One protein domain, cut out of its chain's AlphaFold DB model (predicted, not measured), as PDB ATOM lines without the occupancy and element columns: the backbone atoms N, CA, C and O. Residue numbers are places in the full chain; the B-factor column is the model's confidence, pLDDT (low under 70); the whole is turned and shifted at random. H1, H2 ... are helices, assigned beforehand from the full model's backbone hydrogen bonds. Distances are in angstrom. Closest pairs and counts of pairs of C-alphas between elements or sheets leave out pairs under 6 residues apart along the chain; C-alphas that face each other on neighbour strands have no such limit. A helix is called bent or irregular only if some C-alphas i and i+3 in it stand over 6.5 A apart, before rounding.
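This is residues 44 to 112 and 122 to 250 of the 264 residues of an uncharacterized protein of Mycoavidus cysteinexigens (UniProt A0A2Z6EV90). This is an elongated up-and-down bundle of long helices, in which two helical hairpins, H1 with H2a and H6 with H7, are joined along H7, which packs on both arms of the bent helix H2. H4 packs with a few residues on H6 and H7, little H3 packs on H6, and a long loop between H5 and H6 folds back on itself in a short pairing. The printed part has 198 residues with seven named helices, H1 to H7 in order, and no named strand; the class is all helix. It is only just compact, close to loose, with a radius of gyration of the C-alphas of 19.4 A and spans of 60 by 38 by 28 A.

H2, residues 72 to 106, was assigned as one helix by its hydrogen bonds but is bent, with C-alphas 90 and 93 7.5 A apart. Its arms are H2a, residues 72 to 90, 26.7 A long from C-alpha 72 at (100.353, 88.286, 115.337), and H2b, residues 93 to 106, 20.2 A. H7, residues 209 to 242, is 48.4 A long and ends with C-alpha 242 at (108.052, 77.734, 117.799). H1, residues 45 to 68, measures 34.7 A and begins with C-alpha 45 at (131.941, 95.044, 127.402). H6, residues 182 to 205, measures 35.0 A, and H4, residues 141 to 154, 20.1 A. H3, residues 123 to 126, and H5, residues 159 to 162, are short.

H2a and H1 touch as a hairpin, a shallow tilt of 17 degrees, opposite ways; their closest C-alphas, of Thr 75 and Tyr 63, are 4.8 A apart. H7 touches H2a with residues 226 to 241 alone, at a shallow tilt of 13 degrees, closest at the C-alphas of Tyr 227 and Glu 90, 4.8 A. H7 touches H2b with residues 213 to 227 alone, at a steep tilt of 39 degrees, closest at the C-alphas of Arg 220 and Ser 98, 4.4 A. H6 and H7 are a hairpin at a shallow tilt of 22 degrees, with the C-alphas of Ala 203 and Val 212 closest at 5.6 A. H4 touches H6, closest at the C-alphas of Asn 142 and Phe 182, 5.4 A, and H7, closest at those of Leu 148 and Ala 240, 6.9 A. H3 touches H6, with the C-alphas of Tyr 125 and Ala 199 closest at 4.7 A. H5 touches no helix but is near H4. H1 is apart from H6 and H7. Every O i to N i+4 pair is within hydrogen-bond range in H1, H2a, H2b, H4, H6 and H7; H3 and H5 are too short for such a pair.

The two C-alphas farthest apart, of Lys 69 and Asn 111, are 61.4 A apart. Residues 113 to 121 are not printed, and C-alphas 112 and 122 are 17.3 A apart across this cut. The links H3 to H4 and H5 to H6 are long, and in the latter residues 165 to 166 pair antiparallel with residues 171 to 172. The mean pLDDT of the printed part is 90.6, and residues 127 to 139 are under 70.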
ATOM      1  N   ASP A  44     134.385  96.962 124.138       92.94
ATOM      2  CA  ASP A  44     133.865  97.635 125.331       92.94
ATOM      3  C   ASP A  44     132.687  96.834 125.898       92.94
ATOM      4  O   ASP A  44     131.527  97.070 125.575       92.94
ATOM      5  N   TYR A  45     132.971  95.912 126.819       92.75
ATOM      6  CA  TYR A  45     131.941  95.044 127.402       92.75
ATOM      7  C   TYR A  45     130.905  95.796 128.240       92.75
ATOM      8  O   TYR A  45     129.810  95.278 128.444       92.75
ATOM      9  N   ASN A  46     131.216  96.996 128.739       93.06
ATOM     10  CA  ASN A  46     130.218  97.805 129.436       93.06
ATOM     11  C   ASN A  46     129.224  98.402 128.433       93.06
ATOM     12  O   ASN A  46     128.020  98.378 128.689       93.06
ATOM     13  N   ASN A  47     129.724  98.919 127.307       92.50
ATOM     14  CA  ASN A  47     128.896  99.484 126.250       92.50
ATOM     15  C   ASN A  47     128.101  98.398 125.518       92.50
ATOM     16  O   ASN A  47     126.882  98.506 125.461       92.50
ATOM     17  N   THR A  48     128.748  97.312 125.082       91.88
ATOM     18  CA  THR A  48     128.091  96.176 124.413       91.88
ATOM     19  C   THR A  48     126.967  95.603 125.276       91.88
ATOM     20  O   THR A  48     125.840  95.451 124.817       91.88
ATOM     21  N   PHE A  49     127.215  95.385 126.574       91.81
ATOM     22  CA  PHE A  49     126.178  94.895 127.485       91.81
ATOM     23  C   PHE A  49     124.997  95.866 127.624       91.81
ATOM     24  O   PHE A  49     123.845  95.439 127.721       91.81
ATOM     25  N   LYS A  50     125.265  97.176 127.639       91.19
ATOM     26  CA  LYS A  50     124.224  98.206 127.692       91.19
ATOM     27  C   LYS A  50     123.413  98.247 126.394       91.19
ATOM     28  O   LYS A  50     122.189  98.289 126.459       91.19
ATOM     29  N   GLU A  51     124.070  98.221 125.241       91.44
ATOM     30  CA  GLU A  51     123.427  98.225 123.922       91.44
ATOM     31  C   GLU A  51     122.567  96.979 123.699       91.44
ATOM     32  O   GLU A  51     121.445  97.089 123.202       91.44
ATOM     33  N   ASP A  52     123.037  95.811 124.137       91.81
ATOM     34  CA  ASP A  52     122.270  94.569 124.077       91.81
ATOM     35  C   ASP A  52     121.026  94.617 124.983       91.81
ATOM     36  O   ASP A  52     119.957  94.125 124.605       91.81
ATOM     37  N   LEU A  53     121.130  95.235 126.167       91.50
ATOM     38  CA  LEU A  53     119.985  95.454 127.059       91.50
ATOM     39  C   LEU A  53     118.972  96.443 126.473       91.50
ATOM     40  O   LEU A  53     117.772  96.193 126.575       91.50
ATOM     41  N   GLU A  54     119.420  97.546 125.870       91.12
ATOM     42  CA  GLU A  54     118.525  98.486 125.180       91.12
ATOM     43  C   GLU A  54     117.856  97.827 123.969       91.12
ATOM     44  O   GLU A  54     116.639  97.893 123.827       91.12
ATOM     45  N   SER A  55     118.611  97.070 123.173       91.88
ATOM     46  CA  SER A  55     118.063  96.318 122.039       91.88
ATOM     47  C   SER A  55     116.989  95.322 122.482       91.88
ATOM     48  O   SER A  55     115.961  95.180 121.830       91.88
ATOM     49  N   LEU A  56     117.192  94.646 123.618       93.62
ATOM     50  CA  LEU A  56     116.184  93.762 124.201       93.62
ATOM     51  C   LEU A  56     114.921  94.525 124.630       93.62
ATOM     52  O   LEU A  56     113.812  94.011 124.456       93.62
ATOM     53  N   LYS A  57     115.064  95.733 125.196       92.94
ATOM     54  CA  LYS A  57     113.917  96.593 125.536       92.94
ATOM     55  C   LYS A  57     113.134  96.956 124.278       92.94
ATOM     56  O   LYS A  57     111.914  96.809 124.288       92.94
ATOM     57  N   ASP A  58     113.813  97.314 123.190       93.12
ATOM     58  CA  ASP A  58     113.174  97.622 121.907       93.12
ATOM     59  C   ASP A  58     112.358  96.432 121.373       93.12
ATOM     60  O   ASP A  58     111.215  96.610 120.938       93.12
ATOM     61  N   SER A  59     112.878  95.197 121.462       94.44
ATOM     62  CA  SER A  59     112.124  93.995 121.068       94.44
ATOM     63  C   SER A  59     110.870  93.802 121.934       94.44
ATOM     64  O   SER A  59     109.804  93.443 121.433       94.44
ATOM     65  N   ILE A  60     110.966  94.048 123.244       94.69
ATOM     66  CA  ILE A  60     109.827  93.948 124.169       94.69
ATOM     67  C   ILE A  60     108.786  95.039 123.879       94.69
ATOM     68  O   ILE A  60     107.583  94.770 123.890       94.69
ATOM     69  N   GLU A  61     109.218  96.257 123.563       94.19
ATOM     70  CA  GLU A  61     108.312  97.330 123.159       94.19
ATOM     71  C   GLU A  61     107.595  97.024 121.844       94.19
ATOM     72  O   GLU A  61     106.399  97.309 121.717       94.19
ATOM     73  N   LEU A  62     108.296  96.437 120.868       95.94
ATOM     74  CA  LEU A  62     107.671  95.961 119.636       95.94
ATOM     75  C   LEU A  62     106.593  94.924 119.953       95.94
ATOM     76  O   LEU A  62     105.482  95.032 119.431       95.94
ATOM     77  N   TYR A  63     106.890  93.961 120.833       95.44
ATOM     78  CA  TYR A  63     105.923  92.951 121.257       95.44
ATOM     79  C   TYR A  63     104.655  93.602 121.808       95.44
ATOM     80  O   TYR A  63     103.547  93.254 121.395       95.44
ATOM     81  N   ASP A  64     104.806  94.559 122.723       94.50
ATOM     82  CA  ASP A  64     103.681  95.233 123.364       94.50
ATOM     83  C   ASP A  64     102.837  96.017 122.347       94.50
ATOM     84  O   ASP A  64     101.615  95.853 122.287       94.50
ATOM     85  N   LYS A  65     103.484  96.820 121.492       96.06
ATOM     86  CA  LYS A  65     102.813  97.622 120.454       96.06
ATOM     87  C   LYS A  65     102.079  96.738 119.438       96.06
ATOM     88  O   LYS A  65     100.944  97.050 119.072       96.06
ATOM     89  N   ALA A  66     102.701  95.645 118.995       96.12
ATOM     90  CA  ALA A  66     102.119  94.706 118.038       96.12
ATOM     91  C   ALA A  66     100.946  93.920 118.635       96.12
ATOM     92  O   ALA A  66      99.887  93.798 118.014       96.12
ATOM     93  N   SER A  67     101.088  93.465 119.883       94.06
ATOM     94  CA  SER A  67     100.054  92.688 120.572       94.06
ATOM     95  C   SER A  67      98.783  93.505 120.801       94.06
ATOM     96  O   SER A  67      97.682  92.998 120.587       94.06
ATOM     97  N   LEU A  68      98.912  94.795 121.141       94.88
ATOM     98  CA  LEU A  68      97.773  95.713 121.269       94.88
ATOM     99  C   LEU A  68      96.986  95.865 119.961       94.88
ATOM    100  O   LEU A  68      95.761  95.980 119.981       94.88
ATOM    101  N   LYS A  69      97.681  95.828 118.820       96.44
ATOM    102  CA  LYS A  69      97.075  95.889 117.483       96.44
ATOM    103  C   LYS A  69      96.630  94.528 116.951       96.44
ATOM    104  O   LYS A  69      96.085  94.467 115.852       96.44
ATOM    105  N   ARG A  70      96.828  93.452 117.723       94.12
ATOM    106  CA  ARG A  70      96.584  92.058 117.317       94.12
ATOM    107  C   ARG A  70      97.369  91.661 116.058       94.12
ATOM    108  O   ARG A  70      96.927  90.811 115.289       94.12
ATOM    109  N   ASP A  71      98.538  92.266 115.856       95.62
ATOM    110  CA  ASP A  71      99.448  91.948 114.757       95.62
ATOM    111  C   ASP A  71     100.312  90.742 115.133       95.62
ATOM    112  O   ASP A  71     101.415  90.857 115.667       95.62
ATOM    113  N   VAL A  72      99.769  89.553 114.880       93.75
ATOM    114  CA  VAL A  72     100.353  88.286 115.337       93.75
ATOM    115  C   VAL A  72     101.744  88.035 114.739       93.75
ATOM    116  O   VAL A  72     102.600  87.450 115.406       93.75
ATOM    117  N   LEU A  73     102.000  88.479 113.503       95.31
ATOM    118  CA  LEU A  73     103.308  88.306 112.868       95.31
ATOM    119  C   LEU A  73     104.352  89.239 113.487       95.31
ATOM    120  O   LEU A  73     105.448  88.772 113.797       95.31
ATOM    121  N   ALA A  74     104.006  90.503 113.752       96.31
ATOM    122  CA  ALA A  74     104.930  91.430 114.405       96.31
ATOM    123  C   ALA A  74     105.199  91.014 115.859       96.31
ATOM    124  O   ALA A  74     106.346  91.029 116.300       96.31
ATOM    125  N   THR A  75     104.182  90.526 116.577       95.38
ATOM    126  CA  THR A  75     104.342  89.938 117.915       95.38
ATOM    127  C   THR A  75     105.299  88.739 117.891       95.38
ATOM    128  O   THR A  75     106.204  88.639 118.722       95.38
ATOM    129  N   LYS A  76     105.158  87.834 116.913       95.19
ATOM    130  CA  LYS A  76     106.070  86.692 116.747       95.19
ATOM    131  C   LYS A  76     107.494  87.136 116.397       95.19
ATOM    132  O   LYS A  76     108.451  86.517 116.869       95.19
ATOM    133  N   ALA A  77     107.642  88.171 115.568       95.12
ATOM    134  CA  ALA A  77     108.941  88.724 115.182       95.12
ATOM    135  C   ALA A  77     109.649  89.341 116.394       95.12
ATOM    136  O   ALA A  77     110.813  89.041 116.635       95.12
ATOM    137  N   ALA A  78     108.911  90.066 117.232       95.19
ATOM    138  CA  ALA A  78     109.409  90.603 118.490       95.19
ATOM    139  C   ALA A  78     109.941  89.515 119.439       95.19
ATOM    140  O   ALA A  78     111.007  89.671 120.028       95.19
ATOM    141  N   LEU A  79     109.247  88.371 119.555       95.12
ATOM    142  CA  LEU A  79     109.729  87.230 120.350       95.12
ATOM    143  C   LEU A  79     110.990  86.584 119.770       95.12
ATOM    144  O   LEU A  79     111.844  86.112 120.524       95.12
ATOM    145  N   LEU A  80     111.087  86.508 118.437       95.06
ATOM    146  CA  LEU A  80     112.292  86.025 117.767       95.06
ATOM    147  C   LEU A  80     113.468  86.933 118.100       95.06
ATOM    148  O   LEU A  80     114.497  86.431 118.546       95.06
ATOM    149  N   ASP A  81     113.295  88.237 117.917       94.88
ATOM    150  CA  ASP A  81     114.363  89.192 118.153       94.88
ATOM    151  C   ASP A  81     114.769  89.225 119.631       94.88
ATOM    152  O   ASP A  81     115.942  89.037 119.940       94.88
ATOM    153  N   ALA A  82     113.809  89.262 120.563       95.44
ATOM    154  CA  ALA A  82     114.094  89.148 121.994       95.44
ATOM    155  C   ALA A  82     114.910  87.881 122.327       95.44
ATOM    156  O   ALA A  82     115.829  87.916 123.144       95.44
ATOM    157  N   SER A  83     114.624  86.747 121.669       95.50
ATOM    158  CA  SER A  83     115.402  85.508 121.828       95.50
ATOM    159  C   SER A  83     116.840  85.649 121.311       95.50
ATOM    160  O   SER A  83     117.763  85.095 121.912       95.50
ATOM    161  N   LEU A  84     117.044  86.382 120.213       94.38
ATOM    162  CA  LEU A  84     118.370  86.681 119.675       94.38
ATOM    163  C   LEU A  84     119.145  87.625 120.603       94.38
ATOM    164  O   LEU A  84     120.274  87.290 120.955       94.38
ATOM    165  N   LYS A  85     118.531  88.717 121.082       94.69
ATOM    166  CA  LYS A  85     119.169  89.675 122.005       94.69
ATOM    167  C   LYS A  85     119.523  89.044 123.355       94.69
ATOM    168  O   LYS A  85     120.630  89.230 123.846       94.69
ATOM    169  N   ILE A  86     118.660  88.185 123.915       95.19
ATOM    170  CA  ILE A  86     119.026  87.367 125.090       95.19
ATOM    171  C   ILE A  86     120.222  86.456 124.778       95.19
ATOM    172  O   ILE A  86     121.057  86.230 125.648       95.19
ATOM    173  N   GLY A  87     120.322  85.929 123.553       93.75
ATOM    174  CA  GLY A  87     121.473  85.141 123.108       93.75
ATOM    175  C   GLY A  87     122.783  85.933 123.065       93.75
ATOM    176  O   GLY A  87     123.825  85.375 123.405       93.75
ATOM    177  N   LEU A  88     122.731  87.217 122.697       92.44
ATOM    178  CA  LEU A  88     123.886  88.120 122.743       92.44
ATOM    179  C   LEU A  88     124.341  88.323 124.192       92.44
ATOM    180  O   LEU A  88     125.464  87.931 124.517       92.44
ATOM    181  N   LEU A  89     123.416  88.724 125.077       92.38
ATOM    182  CA  LEU A  89     123.655  88.867 126.521       92.38
ATOM    183  C   LEU A  89     124.169  87.572 127.168       92.38
ATOM    184  O   LEU A  89     125.013  87.608 128.055       92.38
ATOM    185  N   GLU A  90     123.647  86.410 126.760       91.62
ATOM    186  CA  GLU A  90     124.092  85.088 127.218       91.62
ATOM    187  C   GLU A  90     125.573  84.849 126.868       91.62
ATOM    188  O   GLU A  90     126.337  84.335 127.693       91.62
ATOM    189  N   SER A  91     125.971  85.203 125.645       86.06
ATOM    190  CA  SER A  91     127.296  84.918 125.090       86.06
ATOM    191  C   SER A  91     128.386  85.875 125.589       86.06
ATOM    192  O   SER A  91     129.435  85.427 126.068       86.06
ATOM    193  N   SER A  92     128.128  87.179 125.555       86.88
ATOM    194  CA  SER A  92     129.047  88.215 126.008       86.88
ATOM    195  C   SER A  92     128.343  89.090 127.046       86.88
ATOM    196  O   SER A  92     127.209  89.501 126.822       86.88
ATOM    197  N   PRO A  93     128.962  89.358 128.208       91.69
ATOM    198  CA  PRO A  93     130.322  88.972 128.596       91.69
ATOM    199  C   PRO A  93     130.410  87.605 129.308       91.69
ATOM    200  O   PRO A  93     131.508  87.112 129.584       91.69
ATOM    201  N   PHE A  94     129.280  86.977 129.654       95.12
ATOM    202  CA  PHE A  94     129.268  85.911 130.664       95.12
ATOM    203  C   PHE A  94     129.905  84.594 130.206       95.12
ATOM    204  O   PHE A  94     130.741  84.031 130.922       95.12
ATOM    205  N   TYR A  95     129.533  84.073 129.032       94.25
ATOM    206  CA  TYR A  95     130.148  82.844 128.525       94.25
ATOM    207  C   TYR A  95     131.647  83.045 128.274       94.25
ATOM    208  O   TYR A  95     132.443  82.223 128.736       94.25
ATOM    209  N   ALA A  96     132.024  84.166 127.651       93.00
ATOM    210  CA  ALA A  96     133.413  84.527 127.384       93.00
ATOM    211  C   ALA A  96     134.281  84.518 128.653       93.00
ATOM    212  O   ALA A  96     135.256  83.765 128.744       93.00
ATOM    213  N   ILE A  97     133.872  85.266 129.686       96.06
ATOM    214  CA  ILE A  97     134.597  85.328 130.962       96.06
ATOM    215  C   ILE A  97     134.666  83.951 131.629       96.06
ATOM    216  O   ILE A  97     135.724  83.535 132.101       96.06
ATOM    217  N   SER A  98     133.556  83.209 131.682       96.50
ATOM    218  CA  SER A  98     133.542  81.877 132.299       96.50
ATOM    219  C   SER A  98     134.495  80.904 131.598       96.50
ATOM    220  O   SER A  98     135.164  80.095 132.254       96.50
ATOM    221  N   HIS A  99     134.529  80.933 130.269       93.06
ATOM    222  CA  HIS A  99     135.350  80.024 129.485       93.06
ATOM    223  C   HIS A  99     136.839  80.334 129.668       93.06
ATOM    224  O   HIS A  99     137.617  79.455 130.053       93.06
ATOM    225  N   ASP A 100     137.223  81.599 129.533       93.56
ATOM    226  CA  ASP A 100     138.626  81.996 129.645       93.56
ATOM    227  C   ASP A 100     139.155  81.878 131.073       93.56
ATOM    228  O   ASP A 100     140.293  81.455 131.279       93.56
ATOM    229  N   LEU A 101     138.322  82.102 132.092       96.38
ATOM    230  CA  LEU A 101     138.714  81.800 133.468       96.38
ATOM    231  C   LEU A 101     138.910  80.301 133.708       96.38
ATOM    232  O   LEU A 101     139.791  79.929 134.480       96.38
ATOM    233  N   THR A 102     138.156  79.421 133.041       94.62
ATOM    234  CA  THR A 102     138.401  77.968 133.116       94.62
ATOM    235  C   THR A 102     139.797  77.631 132.601       94.62
ATOM    236  O   THR A 102     140.529  76.869 133.234       94.62
ATOM    237  N   LYS A 103     140.188  78.235 131.479       90.62
ATOM    238  CA  LYS A 103     141.519  78.094 130.890       90.62
ATOM    239  C   LYS A 103     142.604  78.641 131.818       90.62
ATOM    240  O   LYS A 103     143.567  77.934 132.102       90.62
ATOM    241  N   ILE A 104     142.425  79.849 132.350       93.06
ATOM    242  CA  ILE A 104     143.384  80.495 133.260       93.06
ATOM    243  C   ILE A 104     143.580  79.675 134.542       93.06
ATOM    244  O   ILE A 104     144.709  79.426 134.956       93.06
ATOM    245  N   LEU A 105     142.500  79.200 135.163       94.19
ATOM    246  CA  LEU A 105     142.562  78.465 136.432       94.19
ATOM    247  C   LEU A 105     143.195  77.073 136.303       94.19
ATOM    248  O   LEU A 105     143.741  76.560 137.281       94.19
ATOM    249  N   ASN A 106     143.136  76.469 135.113       90.75
ATOM    250  CA  ASN A 106     143.684  75.138 134.841       90.75
ATOM    251  C   ASN A 106     145.072  75.164 134.181       90.75
ATOM    252  O   ASN A 106     145.705  74.115 134.040       90.75
ATOM    253  N   ASN A 107     145.560  76.333 133.765       88.44
ATOM    254  CA  ASN A 107     146.848  76.441 133.095       88.44
ATOM    255  C   ASN A 107     147.999  76.411 134.115       88.44
ATOM    256  O   ASN A 107     148.119  77.275 134.987       88.44
ATOM    257  N   LYS A 108     148.876  75.410 133.969       87.81
ATOM    258  CA  LYS A 108     150.030  75.176 134.850       87.81
ATOM    259  C   LYS A 108     151.025  76.340 134.863       87.81
ATOM    260  O   LYS A 108     151.694  76.523 135.870       87.81
ATOM    261  N   ARG A 109     151.079  77.153 133.800       86.62
ATOM    262  CA  ARG A 109     151.956  78.333 133.687       86.62
ATOM    263  C   ARG A 109     151.800  79.308 134.855       86.62
ATOM    264  O   ARG A 109     152.770  79.943 135.249       86.62
ATOM    265  N   PHE A 110     150.593  79.427 135.403       87.75
ATOM    266  CA  PHE A 110     150.295  80.394 136.461       87.75
ATOM    267  C   PHE A 110     150.678  79.911 137.868       87.75
ATOM    268  O   PHE A 110     150.588  80.695 138.803       87.75
ATOM    269  N   ASN A 111     151.103  78.648 138.039       89.50
ATOM    270  CA  ASN A 111     151.576  78.091 139.318       89.50
ATOM    271  C   ASN A 111     150.675  78.427 140.525       89.50
ATOM    272  O   ASN A 111     151.142  78.787 141.604       89.50
ATOM    273  N   TRP A 112     149.359  78.312 140.333       94.44
ATOM    274  CA  TRP A 112     148.357  78.717 141.314       94.44
ATOM    275  C   TRP A 112     148.552  78.067 142.703       94.44
ATOM    276  O   TRP A 112     148.565  76.831 142.787       94.44
ATOM    277  N   PRO A 122     139.192  85.304 152.710       93.62
ATOM    278  CA  PRO A 122     139.092  86.242 153.823       93.62
ATOM    279  C   PRO A 122     137.945  87.243 153.641       93.62
ATOM    280  O   PRO A 122     137.691  87.733 152.534       93.62
ATOM    281  N   SER A 123     137.205  87.512 154.719       90.50
ATOM    282  CA  SER A 123     135.999  88.342 154.657       90.50
ATOM    283  C   SER A 123     136.314  89.811 154.365       90.50
ATOM    284  O   SER A 123     135.459  90.495 153.796       90.50
ATOM    285  N   GLU A 124     137.537  90.284 154.648       90.75
ATOM    286  CA  GLU A 124     137.976  91.648 154.326       90.75
ATOM    287  C   GLU A 124     137.838  91.999 152.832       90.75
ATOM    288  O   GLU A 124     137.566  93.150 152.468       90.75
ATOM    289  N   TYR A 125     137.931  91.001 151.948       91.12
ATOM    290  CA  TYR A 125     137.786  91.209 150.512       91.12
ATOM    291  C   TYR A 125     136.343  91.539 150.094       91.12
ATOM    292  O   TYR A 125     136.145  92.172 149.056       91.12
ATOM    293  N   PHE A 126     135.335  91.212 150.911       84.81
ATOM    294  CA  PHE A 126     133.911  91.346 150.568       84.81
ATOM    295  C   PHE A 126     133.186  92.517 151.248       84.81
ATOM    296  O   PHE A 126     131.960  92.552 151.250       84.81
ATOM    297  N   TYR A 127     133.913  93.504 151.779       67.00
ATOM    298  CA  TYR A 127     133.370  94.611 152.594       67.00
ATOM    299  C   TYR A 127     132.356  95.565 151.936       67.00
ATOM    300  O   TYR A 127     131.988  96.559 152.557       67.00
ATOM    301  N   LYS A 128     131.898  95.331 150.700       62.22
ATOM    302  CA  LYS A 128     130.782  96.135 150.196       62.22
ATOM    303  C   LYS A 128     129.518  95.721 150.945       62.22
ATOM    304  O   LYS A 128     128.984  94.633 150.729       62.22
ATOM    305  N   GLU A 129     129.032  96.632 151.790       51.31
ATOM    306  CA  GLU A 129     127.613  96.710 152.130       51.31
ATOM    307  C   GLU A 129     126.805  96.588 150.835       51.31
ATOM    308  O   GLU A 129     127.292  96.964 149.763       51.31
ATOM    309  N   LYS A 130     125.597  96.017 150.914       51.03
ATOM    310  CA  LYS A 130     124.644  95.905 149.800       51.03
ATOM    311  C   LYS A 130     124.223  97.305 149.317       51.03
ATOM    312  O   LYS A 130     123.063  97.684 149.436       51.03
ATOM    313  N   ASN A 131     125.154  98.088 148.791       49.72
ATOM    314  CA  ASN A 131     124.884  99.321 148.095       49.72
ATOM    315  C   ASN A 131     124.112  98.911 146.856       49.72
ATOM    316  O   ASN A 131     124.583  98.112 146.043       49.72
ATOM    317  N   GLN A 132     122.868  99.375 146.839       54.88
ATOM    318  CA  GLN A 132     121.847  99.049 145.868       54.88
ATOM    319  C   GLN A 132     122.465  99.187 144.477       54.88
ATOM    320  O   GLN A 132     122.871 100.275 144.073       54.88
ATOM    321  N   ILE A 133     122.585  98.069 143.753       56.31
ATOM    322  CA  ILE A 133     122.645  98.158 142.296       56.31
ATOM    323  C   ILE A 133     121.434  98.998 141.919       56.31
ATOM    324  O   ILE A 133     120.336  98.675 142.377       56.31
ATOM    325  N   ASP A 134     121.630 100.075 141.159       57.62
ATOM    326  CA  ASP A 134     120.500 100.846 140.665       57.62
ATOM    327  C   ASP A 134     119.694  99.942 139.733       57.62
ATOM    328  O   ASP A 134     120.036  99.746 138.570       57.62
ATOM    329  N   GLN A 135     118.661  99.307 140.289       60.00
ATOM    330  CA  GLN A 135     117.818  98.333 139.602       60.00
ATOM    331  C   GLN A 135     117.077  98.973 138.425       60.00
ATOM    332  O   GLN A 135     116.573  98.251 137.572       60.00
ATOM    333  N   LYS A 136     117.015 100.312 138.357       59.91
ATOM    334  CA  LYS A 136     116.341 101.024 137.271       59.91
ATOM    335  C   LYS A 136     117.095 100.939 135.945       59.91
ATOM    336  O   LYS A 136     116.458 101.065 134.904       59.91
ATOM    337  N   GLU A 137     118.407 100.704 135.953       62.66
ATOM    338  CA  GLU A 137     119.206 100.712 134.717       62.66
ATOM    339  C   GLU A 137     119.137  99.393 133.924       62.66
ATOM    340  O   GLU A 137     119.380  99.383 132.718       62.66
ATOM    341  N   TRP A 138     118.756  98.277 134.550       68.00
ATOM    342  CA  TRP A 138     119.102  96.933 134.054       68.00
ATOM    343  C   TRP A 138     118.008  96.187 133.269       68.00
ATOM    344  O   TRP A 138     118.169  95.003 132.978       68.00
ATOM    345  N   GLY A 139     116.939  96.877 132.861       66.94
ATOM    346  CA  GLY A 139     115.839  96.296 132.080       66.94
ATOM    347  C   GLY A 139     114.891  95.415 132.903       66.94
ATOM    348  O   GLY A 139     115.244  94.896 133.955       66.94
ATOM    349  N   ASP A 140     113.649  95.269 132.439       83.00
ATOM    350  CA  ASP A 140     112.615  94.503 133.144       83.00
ATOM    351  C   ASP A 140     112.473  93.095 132.545       83.00
ATOM    352  O   ASP A 140     111.638  92.842 131.677       83.00
ATOM    353  N   LEU A 141     113.285  92.145 133.010       91.62
ATOM    354  CA  LEU A 141     113.167  90.736 132.619       91.62
ATOM    355  C   LEU A 141     111.856  90.101 133.106       91.62
ATOM    356  O   LEU A 141     111.390  89.136 132.493       91.62
ATOM    357  N   ASN A 142     111.206  90.648 134.141       93.12
ATOM    358  CA  ASN A 142     109.861  90.207 134.527       93.12
ATOM    359  C   ASN A 142     108.817  90.576 133.463       93.12
ATOM    360  O   ASN A 142     107.780  89.917 133.367       93.12
ATOM    361  N   ARG A 143     109.097  91.551 132.589       93.44
ATOM    362  CA  ARG A 143     108.266  91.797 131.407       93.44
ATOM    363  C   ARG A 143     108.287  90.603 130.454       93.44
ATOM    364  O   ARG A 143     107.224  90.166 130.021       93.44
ATOM    365  N   ILE A 144     109.463  90.018 130.205       94.75
ATOM    366  CA  ILE A 144     109.605  88.782 129.414       94.75
ATOM    367  C   ILE A 144     108.878  87.624 130.099       94.75
ATOM    368  O   ILE A 144     108.135  86.891 129.446       94.75
ATOM    369  N   GLN A 145     109.061  87.469 131.414       95.19
ATOM    370  CA  GLN A 145     108.356  86.457 132.202       95.19
ATOM    371  C   GLN A 145     106.837  86.568 132.014       95.19
ATOM    372  O   GLN A 145     106.172  85.571 131.731       95.19
ATOM    373  N   LYS A 146     106.288  87.782 132.136       94.44
ATOM    374  CA  LYS A 146     104.859  88.044 131.968       94.44
ATOM    375  C   LYS A 146     104.386  87.715 130.555       94.44
ATOM    376  O   LYS A 146     103.394  87.012 130.415       94.44
ATOM    377  N   ILE A 147     105.122  88.151 129.531       94.56
ATOM    378  CA  ILE A 147     104.831  87.832 128.127       94.56
ATOM    379  C   ILE A 147     104.745  86.314 127.924       94.56
ATOM    380  O   ILE A 147     103.756  85.815 127.390       94.56
ATOM    381  N   LEU A 148     105.745  85.568 128.401       95.00
ATOM    382  CA  LEU A 148     105.758  84.108 128.312       95.00
ATOM    383  C   LEU A 148     104.557  83.493 129.036       95.00
ATOM    384  O   LEU A 148     103.893  82.628 128.469       95.00
ATOM    385  N   MET A 149     104.248  83.961 130.248       93.31
ATOM    386  CA  MET A 149     103.105  83.490 131.034       93.31
ATOM    387  C   MET A 149     101.759  83.766 130.357       93.31
ATOM    388  O   MET A 149     100.885  82.899 130.362       93.31
ATOM    389  N   ASP A 150     101.587  84.938 129.752       91.69
ATOM    390  CA  ASP A 150     100.362  85.312 129.047       91.69
ATOM    391  C   ASP A 150     100.171  84.444 127.791       91.69
ATOM    392  O   ASP A 150      99.077  83.922 127.557       91.69
ATOM    393  N   ILE A 151     101.248  84.195 127.035       91.69
ATOM    394  CA  ILE A 151     101.233  83.304 125.865       91.69
ATOM    395  C   ILE A 151     100.811  81.891 126.276       91.69
ATOM    396  O   ILE A 151      99.828  81.371 125.748       91.69
ATOM    397  N   VAL A 152     101.506  81.276 127.240       91.38
ATOM    398  CA  VAL A 152     101.244  79.875 127.619       91.38
ATOM    399  C   VAL A 152      99.845  79.700 128.225       91.38
ATOM    400  O   VAL A 152      99.164  78.722 127.910       91.38
ATOM    401  N   LYS A 153      99.355  80.674 129.007       87.19
ATOM    402  CA  LYS A 153      97.996  80.645 129.572       87.19
ATOM    403  C   LYS A 153      96.914  80.816 128.516       87.19
ATOM    404  O   LYS A 153      95.931  80.081 128.543       87.19
ATOM    405  N   SER A 154      97.087  81.751 127.579       87.06
ATOM    406  CA  SER A 154      96.090  82.004 126.526       87.06
ATOM    407  C   SER A 154      95.862  80.800 125.604       87.06
ATOM    408  O   SER A 154      94.837  80.724 124.933       87.06
ATOM    409  N   GLN A 155      96.796  79.848 125.606       85.00
ATOM    410  CA  GLN A 155      96.818  78.686 124.720       85.00
ATOM    411  C   GLN A 155      96.676  77.356 125.479       85.00
ATOM    412  O   GLN A 155      96.928  76.286 124.924       85.00
ATOM    413  N   GLY A 156      96.268  77.421 126.752       84.94
ATOM    414  CA  GLY A 156      95.892  76.255 127.554       84.94
ATOM    415  C   GLY A 156      97.049  75.349 127.980       84.94
ATOM    416  O   GLY A 156      96.815  74.178 128.272       84.94
ATOM    417  N   VAL A 157      98.286  75.852 128.022       88.31
ATOM    418  CA  VAL A 157      99.421  75.097 128.576       88.31
ATOM    419  C   VAL A 157      99.205  74.926 130.080       88.31
ATOM    420  O   VAL A 157      99.052  75.910 130.807       88.31
ATOM    421  N   THR A 158      99.184  73.681 130.552       88.94
ATOM    422  CA  THR A 158      98.940  73.384 131.970       88.94
ATOM    423  C   THR A 158     100.209  73.551 132.810       88.94
ATOM    424  O   THR A 158     101.329  73.545 132.290       88.94
ATOM    425  N   ASN A 159     100.058  73.663 134.133       86.81
ATOM    426  CA  ASN A 159     101.208  73.733 135.042       86.81
ATOM    427  C   ASN A 159     102.077  72.468 134.953       86.81
ATOM    428  O   ASN A 159     103.301  72.563 134.975       86.81
ATOM    429  N   GLU A 160     101.465  71.297 134.755       88.94
ATOM    430  CA  GLU A 160     102.187  70.034 134.573       88.94
ATOM    431  C   GLU A 160     103.040  70.039 133.292       88.94
ATOM    432  O   GLU A 160     104.101  69.416 133.246       88.94
ATOM    433  N   GLU A 161     102.604  70.740 132.238       89.06
ATOM    434  CA  GLU A 161     103.418  70.940 131.034       89.06
ATOM    435  C   GLU A 161     104.586  71.899 131.280       89.06
ATOM    436  O   GLU A 161     105.688  71.649 130.784       89.06
ATOM    437  N   LEU A 162     104.369  72.969 132.053       88.00
ATOM    438  CA  LEU A 162     105.408  73.942 132.408       88.00
ATOM    439  C   LEU A 162     106.506  73.327 133.284       88.00
ATOM    440  O   LEU A 162     107.684  73.649 133.115       88.00
ATOM    441  N   GLU A 163     106.137  72.412 134.177       90.44
ATOM    442  CA  GLU A 163     107.057  71.710 135.078       90.44
ATOM    443  C   GLU A 163     107.686  70.458 134.448       90.44
ATOM    444  O   GLU A 163     108.555  69.819 135.046       90.44
ATOM    445  N   ARG A 164     107.288  70.099 133.221       91.81
ATOM    446  CA  ARG A 164     107.788  68.898 132.554       91.81
ATOM    447  C   ARG A 164     109.295  68.999 132.311       91.81
ATOM    448  O   ARG A 164     109.794  69.931 131.679       91.81
ATOM    449  N   VAL A 165     110.012  67.974 132.759       93.19
ATOM    450  CA  VAL A 165     111.465  67.841 132.610       93.19
ATOM    451  C   VAL A 165     111.793  66.875 131.471       93.19
ATOM    452  O   VAL A 165     111.225  65.787 131.368       93.19
ATOM    453  N   ASP A 166     112.740  67.251 130.616       90.75
ATOM    454  CA  ASP A 166     113.338  66.357 129.631       90.75
ATOM    455  C   ASP A 166     114.170  65.285 130.355       90.75
ATOM    456  O   ASP A 166     115.158  65.582 131.032       90.75
ATOM    457  N   LYS A 167     113.771  64.015 130.209       90.50
ATOM    458  CA  LYS A 167     114.365  62.877 130.936       90.50
ATOM    459  C   LYS A 167     115.855  62.665 130.652       90.50
ATOM    460  O   LYS A 167     116.543  62.074 131.476       90.50
ATOM    461  N   ARG A 168     116.357  63.108 129.494       90.19
ATOM    462  CA  ARG A 168     117.759  62.926 129.095       90.19
ATOM    463  C   ARG A 168     118.654  63.996 129.708       90.19
ATOM    464  O   ARG A 168     119.791  63.723 130.075       90.19
ATOM    465  N   THR A 169     118.163  65.226 129.761       87.69
ATOM    466  CA  THR A 169     118.946  66.396 130.171       87.69
ATOM    467  C   THR A 169     118.691  66.809 131.615       87.69
ATOM    468  O   THR A 169     119.486  67.573 132.162       87.69
ATOM    469  N   GLY A 170     117.599  66.338 132.225       88.31
ATOM    470  CA  GLY A 170     117.166  66.753 133.558       88.31
ATOM    471  C   GLY A 170     116.736  68.222 133.623       88.31
ATOM    472  O   GLY A 170     116.686  68.793 134.708       88.31
ATOM    473  N   ARG A 171     116.464  68.863 132.475       88.19
ATOM    474  CA  ARG A 171     116.085  70.282 132.386       88.19
ATOM    475  C   ARG A 171     114.608  70.443 132.068       88.19
ATOM    476  O   ARG A 171     114.039  69.613 131.365       88.19
ATOM    477  N   LEU A 172     114.012  71.537 132.536       90.81
ATOM    478  CA  LEU A 172     112.662  71.927 132.135       90.81
ATOM    479  C   LEU A 172     112.589  72.034 130.612       90.81
ATOM    480  O   LEU A 172     113.465  72.637 129.989       90.81
ATOM    481  N   ILE A 173     111.533  71.479 130.019       88.81
ATOM    482  CA  ILE A 173     111.299  71.568 128.575       88.81
ATOM    483  C   ILE A 173     111.161  73.031 128.167       88.81
ATOM    484  O   ILE A 173     111.777  73.447 127.192       88.81
ATOM    485  N   TRP A 174     110.450  73.824 128.971       89.44
ATOM    486  CA  TRP A 174     110.317  75.274 128.818       89.44
ATOM    487  C   TRP A 174     111.586  76.067 129.163       89.44
ATOM    488  O   TRP A 174     111.589  77.289 129.069       89.44
ATOM    489  N   GLY A 175     112.681  75.400 129.528       89.38
ATOM    490  CA  GLY A 175     113.972  76.017 129.826       89.38
ATOM    491  C   GLY A 175     114.075  76.553 131.251       89.38
ATOM    492  O   GLY A 175     115.021  76.204 131.958       89.38
ATOM    493  N   ILE A 176     113.103  77.356 131.691       93.50
ATOM    494  CA  ILE A 176     113.090  78.025 132.999       93.50
ATOM    495  C   ILE A 176     111.723  77.906 133.685       93.50
ATOM    496  O   ILE A 176     110.695  77.763 133.027       93.50
ATOM    497  N   ASN A 177     111.708  77.988 135.017       92.38
ATOM    498  CA  ASN A 177     110.469  78.090 135.782       92.38
ATOM    499  C   ASN A 177     109.846  79.483 135.578       92.38
ATOM    500  O   ASN A 177     110.331  80.464 136.145       92.38
ATOM    501  N   LEU A 178     108.759  79.562 134.807       90.62
ATOM    502  CA  LEU A 178     108.063  80.819 134.503       90.62
ATOM    503  C   LEU A 178     107.390  81.473 135.727       90.62
ATOM    504  O   LEU A 178     107.030  82.646 135.668       90.62
ATOM    505  N   ASN A 179     107.261  80.758 136.850       89.56
ATOM    506  CA  ASN A 179     106.761  81.311 138.114       89.56
ATOM    507  C   ASN A 179     107.859  81.981 138.964       89.56
ATOM    508  O   ASN A 179     107.568  82.505 140.036       89.56
ATOM    509  N   SER A 180     109.123  81.945 138.526       91.19
ATOM    510  CA  SER A 180     110.231  82.601 139.233       91.19
ATOM    511  C   SER A 180     110.352  84.088 138.884       91.19
ATOM    512  O   SER A 180     109.988  84.499 137.790       91.19
ATOM    513  N   ASP A 181     110.888  84.884 139.810       93.38
ATOM    514  CA  ASP A 181     111.172  86.310 139.604       93.38
ATOM    515  C   ASP A 181     112.496  86.474 138.838       93.38
ATOM    516  O   ASP A 181     113.585  86.292 139.396       93.38
ATOM    517  N   PHE A 182     112.403  86.769 137.539       94.69
ATOM    518  CA  PHE A 182     113.561  86.869 136.651       94.69
ATOM    519  C   PHE A 182     114.451  88.057 137.021       94.69
ATOM    520  O   PHE A 182     115.675  87.909 137.033       94.69
ATOM    521  N   ASN A 183     113.863  89.198 137.389       92.38
ATOM    522  CA  ASN A 183     114.606  90.379 137.833       92.38
ATOM    523  C   ASN A 183     115.415  90.068 139.087       92.38
ATOM    524  O   ASN A 183     116.617  90.325 139.128       92.38
ATOM    525  N   LYS A 184     114.791  89.446 140.093       91.12
ATOM    526  CA  LYS A 184     115.492  89.057 141.320       91.12
ATOM    527  C   LYS A 184     116.671  88.130 141.025       91.12
ATOM    528  O   LYS A 184     117.780  88.395 141.486       91.12
ATOM    529  N   LEU A 185     116.454  87.077 140.231       92.88
ATOM    530  CA  LEU A 185     117.510  86.126 139.864       92.88
ATOM    531  C   LEU A 185     118.670  86.799 139.122       92.88
ATOM    532  O   LEU A 185     119.831  86.461 139.359       92.88
ATOM    533  N   PHE A 186     118.366  87.744 138.238       92.38
ATOM    534  CA  PHE A 186     119.360  88.492 137.483       92.38
ATOM    535  C   PHE A 186     120.153  89.456 138.378       92.38
ATOM    536  O   PHE A 186     121.384  89.412 138.401       92.38
ATOM    537  N   TYR A 187     119.466  90.261 139.192       89.00
ATOM    538  CA  TYR A 187     120.088  91.263 140.061       89.00
ATOM    539  C   TYR A 187     120.932  90.652 141.175       89.00
ATOM    540  O   TYR A 187     122.030  91.137 141.447       89.00
ATOM    541  N   GLU A 188     120.479  89.560 141.793       89.69
ATOM    542  CA  GLU A 188     121.265  88.858 142.813       89.69
ATOM    543  C   GLU A 188     122.585  88.326 142.241       89.69
ATOM    544  O   GLU A 188     123.633  88.391 142.897       89.69
ATOM    545  N   LYS A 189     122.563  87.839 140.995       92.19
ATOM    546  CA  LYS A 189     123.776  87.403 140.302       92.19
ATOM    547  C   LYS A 189     124.665  88.587 139.921       92.19
ATOM    548  O   LYS A 189     125.880  88.466 140.072       92.19
ATOM    549  N   LEU A 190     124.098  89.728 139.507       91.06
ATOM    550  CA  LEU A 190     124.881  90.912 139.111       91.06
ATOM    551  C   LEU A 190     125.609  91.471 140.329       91.06
ATOM    552  O   LEU A 190     126.809  91.728 140.272       91.06
ATOM    553  N   LEU A 191     124.908  91.549 141.462       89.31
ATOM    554  CA  LEU A 191     125.482  91.952 142.742       89.31
ATOM    555  C   LEU A 191     126.591  91.002 143.176       89.31
ATOM    556  O   LEU A 191     127.676  91.443 143.546       89.31
ATOM    557  N   SER A 192     126.345  89.697 143.078       91.75
ATOM    558  CA  SER A 192     127.355  88.689 143.401       91.75
ATOM    559  C   SER A 192     128.602  88.828 142.528       91.75
ATOM    560  O   SER A 192     129.716  88.658 143.025       91.75
ATOM    561  N   LEU A 193     128.428  89.138 141.239       94.00
ATOM    562  CA  LEU A 193     129.527  89.324 140.299       94.00
ATOM    563  C   LEU A 193     130.309  90.607 140.588       94.00
ATOM    564  O   LEU A 193     131.534  90.563 140.643       94.00
ATOM    565  N   GLN A 194     129.614  91.713 140.855       92.19
ATOM    566  CA  GLN A 194     130.232  92.987 141.215       92.19
ATOM    567  C   GLN A 194     131.081  92.849 142.483       92.19
ATOM    568  O   GLN A 194     132.260  93.193 142.474       92.19
ATOM    569  N   ILE A 195     130.515  92.249 143.537       91.56
ATOM    570  CA  ILE A 195     131.232  91.957 144.786       91.56
ATOM    571  C   ILE A 195     132.486  91.117 144.508       91.56
ATOM    572  O   ILE A 195     133.540  91.362 145.093       91.56
ATOM    573  N   ALA A 196     132.396  90.129 143.614       95.12
ATOM    574  CA  ALA A 196     133.533  89.289 143.263       95.12
ATOM    575  C   ALA A 196     134.607  90.043 142.452       95.12
ATOM    576  O   ALA A 196     135.791  89.814 142.683       95.12
ATOM    577  N   PHE A 197     134.227  90.961 141.558       95.06
ATOM    578  CA  PHE A 197     135.170  91.831 140.840       95.06
ATOM    579  C   PHE A 197     135.924  92.761 141.794       95.06
ATOM    580  O   PHE A 197     137.145  92.873 141.701       95.06
ATOM    581  N   ASP A 198     135.220  93.376 142.746       92.38
ATOM    582  CA  ASP A 198     135.848  94.235 143.755       92.38
ATOM    583  C   ASP A 198     136.801  93.440 144.662       92.38
ATOM    584  O   ASP A 198     137.905  93.894 144.966       92.38
ATOM    585  N   ALA A 199     136.395  92.233 145.073       94.69
ATOM    586  CA  ALA A 199     137.237  91.334 145.856       94.69
ATOM    587  C   ALA A 199     138.500  90.929 145.081       94.69
ATOM    588  O   ALA A 199     139.589  90.911 145.653       94.69
ATOM    589  N   TYR A 200     138.364  90.632 143.783       96.38
ATOM    590  CA  TYR A 200     139.490  90.288 142.916       96.38
ATOM    591  C   TYR A 200     140.495  91.435 142.846       96.38
ATOM    592  O   TYR A 200     141.683  91.206 143.058       96.38
ATOM    593  N   GLU A 201     140.025  92.666 142.630       94.12
ATOM    594  CA  GLU A 201     140.898  93.838 142.610       94.12
ATOM    595  C   GLU A 201     141.665  93.998 143.927       94.12
ATOM    596  O   GLU A 201     142.886  94.149 143.905       94.12
ATOM    597  N   LYS A 202     140.973  93.916 145.069       94.12
ATOM    598  CA  LYS A 202     141.609  94.035 146.388       94.12
ATOM    599  C   LYS A 202     142.662  92.951 146.620       94.12
ATOM    600  O   LYS A 202     143.782  93.276 147.002       94.12
ATOM    601  N   ALA A 203     142.322  91.688 146.361       95.62
ATOM    602  CA  ALA A 203     143.241  90.566 146.545       95.62
ATOM    603  C   ALA A 203     144.449  90.646 145.600       95.62
ATOM    604  O   ALA A 203     145.562  90.324 146.001       95.62
ATOM    605  N   SER A 204     144.257  91.122 144.363       94.25
ATOM    606  CA  SER A 204     145.361  91.349 143.423       94.25
ATOM    607  C   SER A 204     146.301  92.468 143.869       94.25
ATOM    608  O   SER A 204     147.504  92.327 143.698       94.25
ATOM    609  N   ILE A 205     145.788  93.557 144.454       93.69
ATOM    610  CA  ILE A 205     146.628  94.646 144.992       93.69
ATOM    611  C   ILE A 205     147.472  94.165 146.177       93.69
ATOM    612  O   ILE A 205     148.604  94.604 146.338       93.69
ATOM    613  N   GLN A 206     146.924  93.272 147.001       95.25
ATOM    614  CA  GLN A 206     147.620  92.697 148.156       95.25
ATOM    615  C   GLN A 206     148.504  91.495 147.796       95.25
ATOM    616  O   GLN A 206     149.106  90.903 148.687       95.25
ATOM    617  N   GLU A 207     148.554  91.111 146.516       94.62
ATOM    618  CA  GLU A 207     149.281  89.935 146.025       94.62
ATOM    619  C   GLU A 207     148.908  88.626 146.754       94.62
ATOM    620  O   GLU A 207     149.682  87.668 146.810       94.62
ATOM    621  N   ASP A 208     147.680  88.535 147.277       96.25
ATOM    622  CA  ASP A 208     147.152  87.307 147.869       96.25
ATOM    623  C   ASP A 208     146.690  86.361 146.757       96.25
ATOM    624  O   ASP A 208     145.509  86.243 146.413       96.25
ATOM    625  N   TRP A 209     147.656  85.665 146.159       95.25
ATOM    626  CA  TRP A 209     147.424  84.787 145.014       95.25
ATOM    627  C   TRP A 209     146.509  83.596 145.325       95.25
ATOM    628  O   TRP A 209     145.880  83.037 144.420       95.25
ATOM    629  N   ARG A 210     146.384  83.214 146.604       96.38
ATOM    630  CA  ARG A 210     145.453  82.165 147.036       96.38
ATOM    631  C   ARG A 210     144.019  82.692 147.039       96.38
ATOM    632  O   ARG A 210     143.130  82.016 146.510       96.38
ATOM    633  N   ALA A 211     143.789  83.901 147.556       97.12
ATOM    634  CA  ALA A 211     142.497  84.575 147.451       97.12
ATOM    635  C   ALA A 211     142.145  84.892 145.998       97.12
ATOM    636  O   ALA A 211     141.036  84.563 145.578       97.12
ATOM    637  N   VAL A 212     143.084  85.416 145.202       97.31
ATOM    638  CA  VAL A 212     142.886  85.676 143.768       97.31
ATOM    639  C   VAL A 212     142.381  84.425 143.054       97.31
ATOM    640  O   VAL A 212     141.341  84.477 142.397       97.31
ATOM    641  N   ARG A 213     143.045  83.274 143.232       96.88
ATOM    642  CA  ARG A 213     142.616  82.005 142.625       96.88
ATOM    643  C   ARG A 213     141.177  81.644 143.006       96.88
ATOM    644  O   ARG A 213     140.370  81.292 142.144       96.88
ATOM    645  N   ALA A 214     140.853  81.704 144.297       97.50
ATOM    646  CA  ALA A 214     139.525  81.351 144.792       97.50
ATOM    647  C   ALA A 214     138.441  82.330 144.305       97.50
ATOM    648  O   ALA A 214     137.337  81.907 143.953       97.50
ATOM    649  N   ILE A 215     138.755  83.625 144.228       97.94
ATOM    650  CA  ILE A 215     137.844  84.653 143.724       97.94
ATOM    651  C   ILE A 215     137.622  84.488 142.217       97.94
ATOM    652  O   ILE A 215     136.473  84.503 141.784       97.94
ATOM    653  N   LEU A 216     138.662  84.240 141.416       98.12
ATOM    654  CA  LEU A 216     138.517  83.954 139.983       98.12
ATOM    655  C   LEU A 216     137.652  82.707 139.740       98.12
ATOM    656  O   LEU A 216     136.785  82.712 138.866       98.12
ATOM    657  N   GLN A 217     137.802  81.661 140.560       97.50
ATOM    658  CA  GLN A 217     136.919  80.489 140.522       97.50
ATOM    659  C   GLN A 217     135.458  80.858 140.838       97.50
ATOM    660  O   GLN A 217     134.538  80.339 140.198       97.50
ATOM    661  N   ARG A 218     135.222  81.769 141.788       97.31
ATOM    662  CA  ARG A 218     133.883  82.290 142.101       97.31
ATOM    663  C   ARG A 218     133.310  83.118 140.947       97.31
ATOM    664  O   ARG A 218     132.174  82.870 140.555       97.31
ATOM    665  N   ILE A 219     134.092  84.030 140.366       98.25
ATOM    666  CA  ILE A 219     133.712  84.829 139.191       98.25
ATOM    667  C   ILE A 219     133.314  83.907 138.038       98.25
ATOM    668  O   ILE A 219     132.238  84.075 137.465       98.25
ATOM    669  N   ARG A 220     134.131  82.890 137.742       98.12
ATOM    670  CA  ARG A 220     133.847  81.875 136.721       98.12
ATOM    671  C   ARG A 220     132.489  81.212 136.949       98.12
ATOM    672  O   ARG A 220     131.682  81.124 136.033       98.12
ATOM    673  N   LEU A 221     132.229  80.748 138.172       97.94
ATOM    674  CA  LEU A 221     130.972  80.080 138.519       97.94
ATOM    675  C   LEU A 221     129.760  81.012 138.398       97.94
ATOM    676  O   LEU A 221     128.734  80.585 137.877       97.94
ATOM    677  N   ILE A 222     129.871  82.267 138.839       97.56
ATOM    678  CA  ILE A 222     128.785  83.253 138.724       97.56
ATOM    679  C   ILE A 222     128.482  83.544 137.247       97.56
ATOM    680  O   ILE A 222     127.323  83.489 136.845       97.56
ATOM    681  N   ASN A 223     129.510  83.768 136.424       97.69
ATOM    682  CA  ASN A 223     129.355  83.966 134.981       97.69
ATOM    683  C   ASN A 223     128.720  82.745 134.297       97.69
ATOM    684  O   ASN A 223     127.782  82.888 133.519       97.69
ATOM    685  N   PHE A 224     129.145  81.528 134.646       97.12
ATOM    686  CA  PHE A 224     128.511  80.311 134.133       97.12
ATOM    687  C   PHE A 224     127.026  80.223 134.511       97.12
ATOM    688  O   PHE A 224     126.197  79.816 133.698       97.12
ATOM    689  N   GLN A 225     126.669  80.606 135.738       96.12
ATOM    690  CA  GLN A 225     125.273  80.638 136.170       96.12
ATOM    691  C   GLN A 225     124.454  81.700 135.427       96.12
ATOM    692  O   GLN A 225     123.288  81.443 135.139       96.12
ATOM    693  N   PHE A 226     125.041  82.856 135.109       95.69
ATOM    694  CA  PHE A 226     124.415  83.870 134.259       95.69
ATOM    695  C   PHE A 226     124.149  83.358 132.853       95.69
ATOM    696  O   PHE A 226     123.009  83.402 132.400       95.69
ATOM    697  N   TYR A 227     125.179  82.797 132.219       95.50
ATOM    698  CA  TYR A 227     125.078  82.138 130.922       95.50
ATOM    699  C   TYR A 227     123.925  81.122 130.912       95.50
ATOM    700  O   TYR A 227     123.044  81.166 130.062       95.50
ATOM    701  N   LYS A 228     123.849  80.248 131.927       95.12
ATOM    702  CA  LYS A 228     122.759  79.265 132.034       95.12
ATOM    703  C   LYS A 228     121.383  79.884 132.252       95.12
ATOM    704  O   LYS A 228     120.416  79.365 131.702       95.12
ATOM    705  N   PHE A 229     121.288  80.935 133.056       96.00
ATOM    706  CA  PHE A 229     120.030  81.626 133.324       96.00
ATOM    707  C   PHE A 229     119.481  82.304 132.063       96.00
ATOM    708  O   PHE A 229     118.338  82.053 131.687       96.00
ATOM    709  N   LEU A 230     120.310  83.080 131.362       95.94
ATOM    710  CA  LEU A 230     119.921  83.746 130.117       95.94
ATOM    711  C   LEU A 230     119.618  82.730 129.011       95.94
ATOM    712  O   LEU A 230     118.584  82.827 128.353       95.94
ATOM    713  N   GLY A 231     120.428  81.675 128.886       95.62
ATOM    714  CA  GLY A 231     120.146  80.567 127.971       95.62
ATOM    715  C   GLY A 231     118.814  79.866 128.263       95.62
ATOM    716  O   GLY A 231     118.108  79.455 127.343       95.62
ATOM    717  N   ALA A 232     118.412  79.765 129.532       95.38
ATOM    718  CA  ALA A 232     117.115  79.210 129.908       95.38
ATOM    719  C   ALA A 232     115.945  80.122 129.487       95.38
ATOM    720  O   ALA A 232     114.958  79.621 128.944       95.38
ATOM    721  N   ILE A 233     116.077  81.446 129.647       96.25
ATOM    722  CA  ILE A 233     115.110  82.432 129.125       96.25
ATOM    723  C   ILE A 233     115.023  82.338 127.598       96.25
ATOM    724  O   ILE A 233     113.930  82.298 127.030       96.25
ATOM    725  N   ARG A 234     116.168  82.239 126.919       95.88
ATOM    726  CA  ARG A 234     116.235  82.092 125.463       95.88
ATOM    727  C   ARG A 234     115.497  80.852 124.973       95.88
ATOM    728  O   ARG A 234     114.769  80.931 123.983       95.88
ATOM    729  N   VAL A 235     115.668  79.718 125.656       94.56
ATOM    730  CA  VAL A 235     114.930  78.480 125.362       94.56
ATOM    731  C   VAL A 235     113.427  78.691 125.544       94.56
ATOM    732  O   VAL A 235     112.666  78.292 124.664       94.56
ATOM    733  N   ALA A 236     112.998  79.370 126.610       95.25
ATOM    734  CA  ALA A 236     111.585  79.674 126.840       95.25
ATOM    735  C   ALA A 236     110.983  80.521 125.705       95.25
ATOM    736  O   ALA A 236     109.954  80.148 125.142       95.25
ATOM    737  N   LEU A 237     111.665  81.599 125.303       95.50
ATOM    738  CA  LEU A 237     111.278  82.441 124.164       95.50
ATOM    739  C   LEU A 237     111.220  81.645 122.856       95.50
ATOM    740  O   LEU A 237     110.252  81.743 122.099       95.50
ATOM    741  N   LYS A 238     112.227  80.804 122.595       93.06
ATOM    742  CA  LYS A 238     112.276  79.958 121.399       93.06
ATOM    743  C   LYS A 238     111.115  78.967 121.363       93.06
ATOM    744  O   LYS A 238     110.525  78.785 120.296       93.06
ATOM    745  N   ASN A 239     110.802  78.335 122.490       91.94
ATOM    746  CA  ASN A 239     109.693  77.394 122.600       91.94
ATOM    747  C   ASN A 239     108.358  78.099 122.409       91.94
ATOM    748  O   ASN A 239     107.581  77.658 121.570       91.94
ATOM    749  N   ALA A 240     108.149  79.235 123.084       92.50
ATOM    750  CA  ALA A 240     106.960  80.052 122.893       92.50
ATOM    751  C   ALA A 240     106.782  80.401 121.412       92.50
ATOM    752  O   ALA A 240     105.736  80.127 120.844       92.50
ATOM    753  N   ARG A 241     107.821  80.901 120.738       90.44
ATOM    754  CA  ARG A 241     107.776  81.267 119.311       90.44
ATOM    755  C   ARG A 241     107.543  80.081 118.360       90.44
ATOM    756  O   ARG A 241     106.990  80.254 117.274       90.44
ATOM    757  N   SER A 242     108.053  78.900 118.700       88.31
ATOM    758  CA  SER A 242     108.052  77.734 117.799       88.31
ATOM    759  C   SER A 242     106.852  76.810 118.014       88.31
ATOM    760  O   SER A 242     106.627  75.915 117.197       88.31
ATOM    761  N   ASP A 243     106.080  77.019 119.080       88.38
ATOM    762  CA  ASP A 243     104.851  76.280 119.327       88.38
ATOM    763  C   ASP A 243     103.783  76.655 118.288       88.38
ATOM    764  O   ASP A 243     103.342  77.803 118.184       88.38
ATOM    765  N   LYS A 244     103.370  75.664 117.491       86.50
ATOM    766  CA  LYS A 244     102.411  75.843 116.391       86.50
ATOM    767  C   LYS A 244     101.007  76.195 116.874       86.50
ATOM    768  O   LYS A 244     100.221  76.688 116.075       86.50
ATOM    769  N   ARG A 245     100.691  75.952 118.153       87.12
ATOM    770  CA  ARG A 245      99.421  76.382 118.751       87.12
ATOM    771  C   ARG A 245      99.304  77.908 118.758       87.12
ATOM    772  O   ARG A 245      98.200  78.430 118.714       87.12
ATOM    773  N   PHE A 246     100.433  78.617 118.831       86.88
ATOM    774  CA  PHE A 246     100.441  80.029 119.209       86.88
ATOM    775  C   PHE A 246     100.547  80.974 118.010       86.88
ATOM    776  O   PHE A 246     100.051  82.095 118.081       86.88
ATOM    777  N   TRP A 247     101.201  80.554 116.917       91.62
ATOM    778  CA  TRP A 247     101.566  81.476 115.839       91.62
ATOM    779  C   TRP A 247     101.383  80.898 114.430       91.62
ATOM    780  O   TRP A 247     101.759  79.748 114.189       91.62
ATOM    781  N   PRO A 248     100.948  81.719 113.455       90.44
ATOM    782  CA  PRO A 248     101.033  81.379 112.039       90.44
ATOM    783  C   PRO A 248     102.494  81.351 111.554       90.44
ATOM    784  O   PRO A 248     103.415  81.838 112.224       90.44
ATOM    785  N   SER A 249     102.727  80.777 110.374       90.12
ATOM    786  CA  SER A 249     104.031  80.821 109.697       90.12
ATOM    787  C   SER A 249     104.349  82.228 109.181       90.12
ATOM    788  O   SER A 249     103.441  82.970 108.815       90.12
ATOM    789  N   PHE A 250     105.638  82.580 109.132       91.31
ATOM    790  CA  PHE A 250     106.068  83.793 108.436       91.31
ATOM    791  C   PHE A 250     105.991  83.578 106.917       91.31
ATOM    792  O   PHE A 250     106.446  82.529 106.453       91.31
TER     793      PHE A 250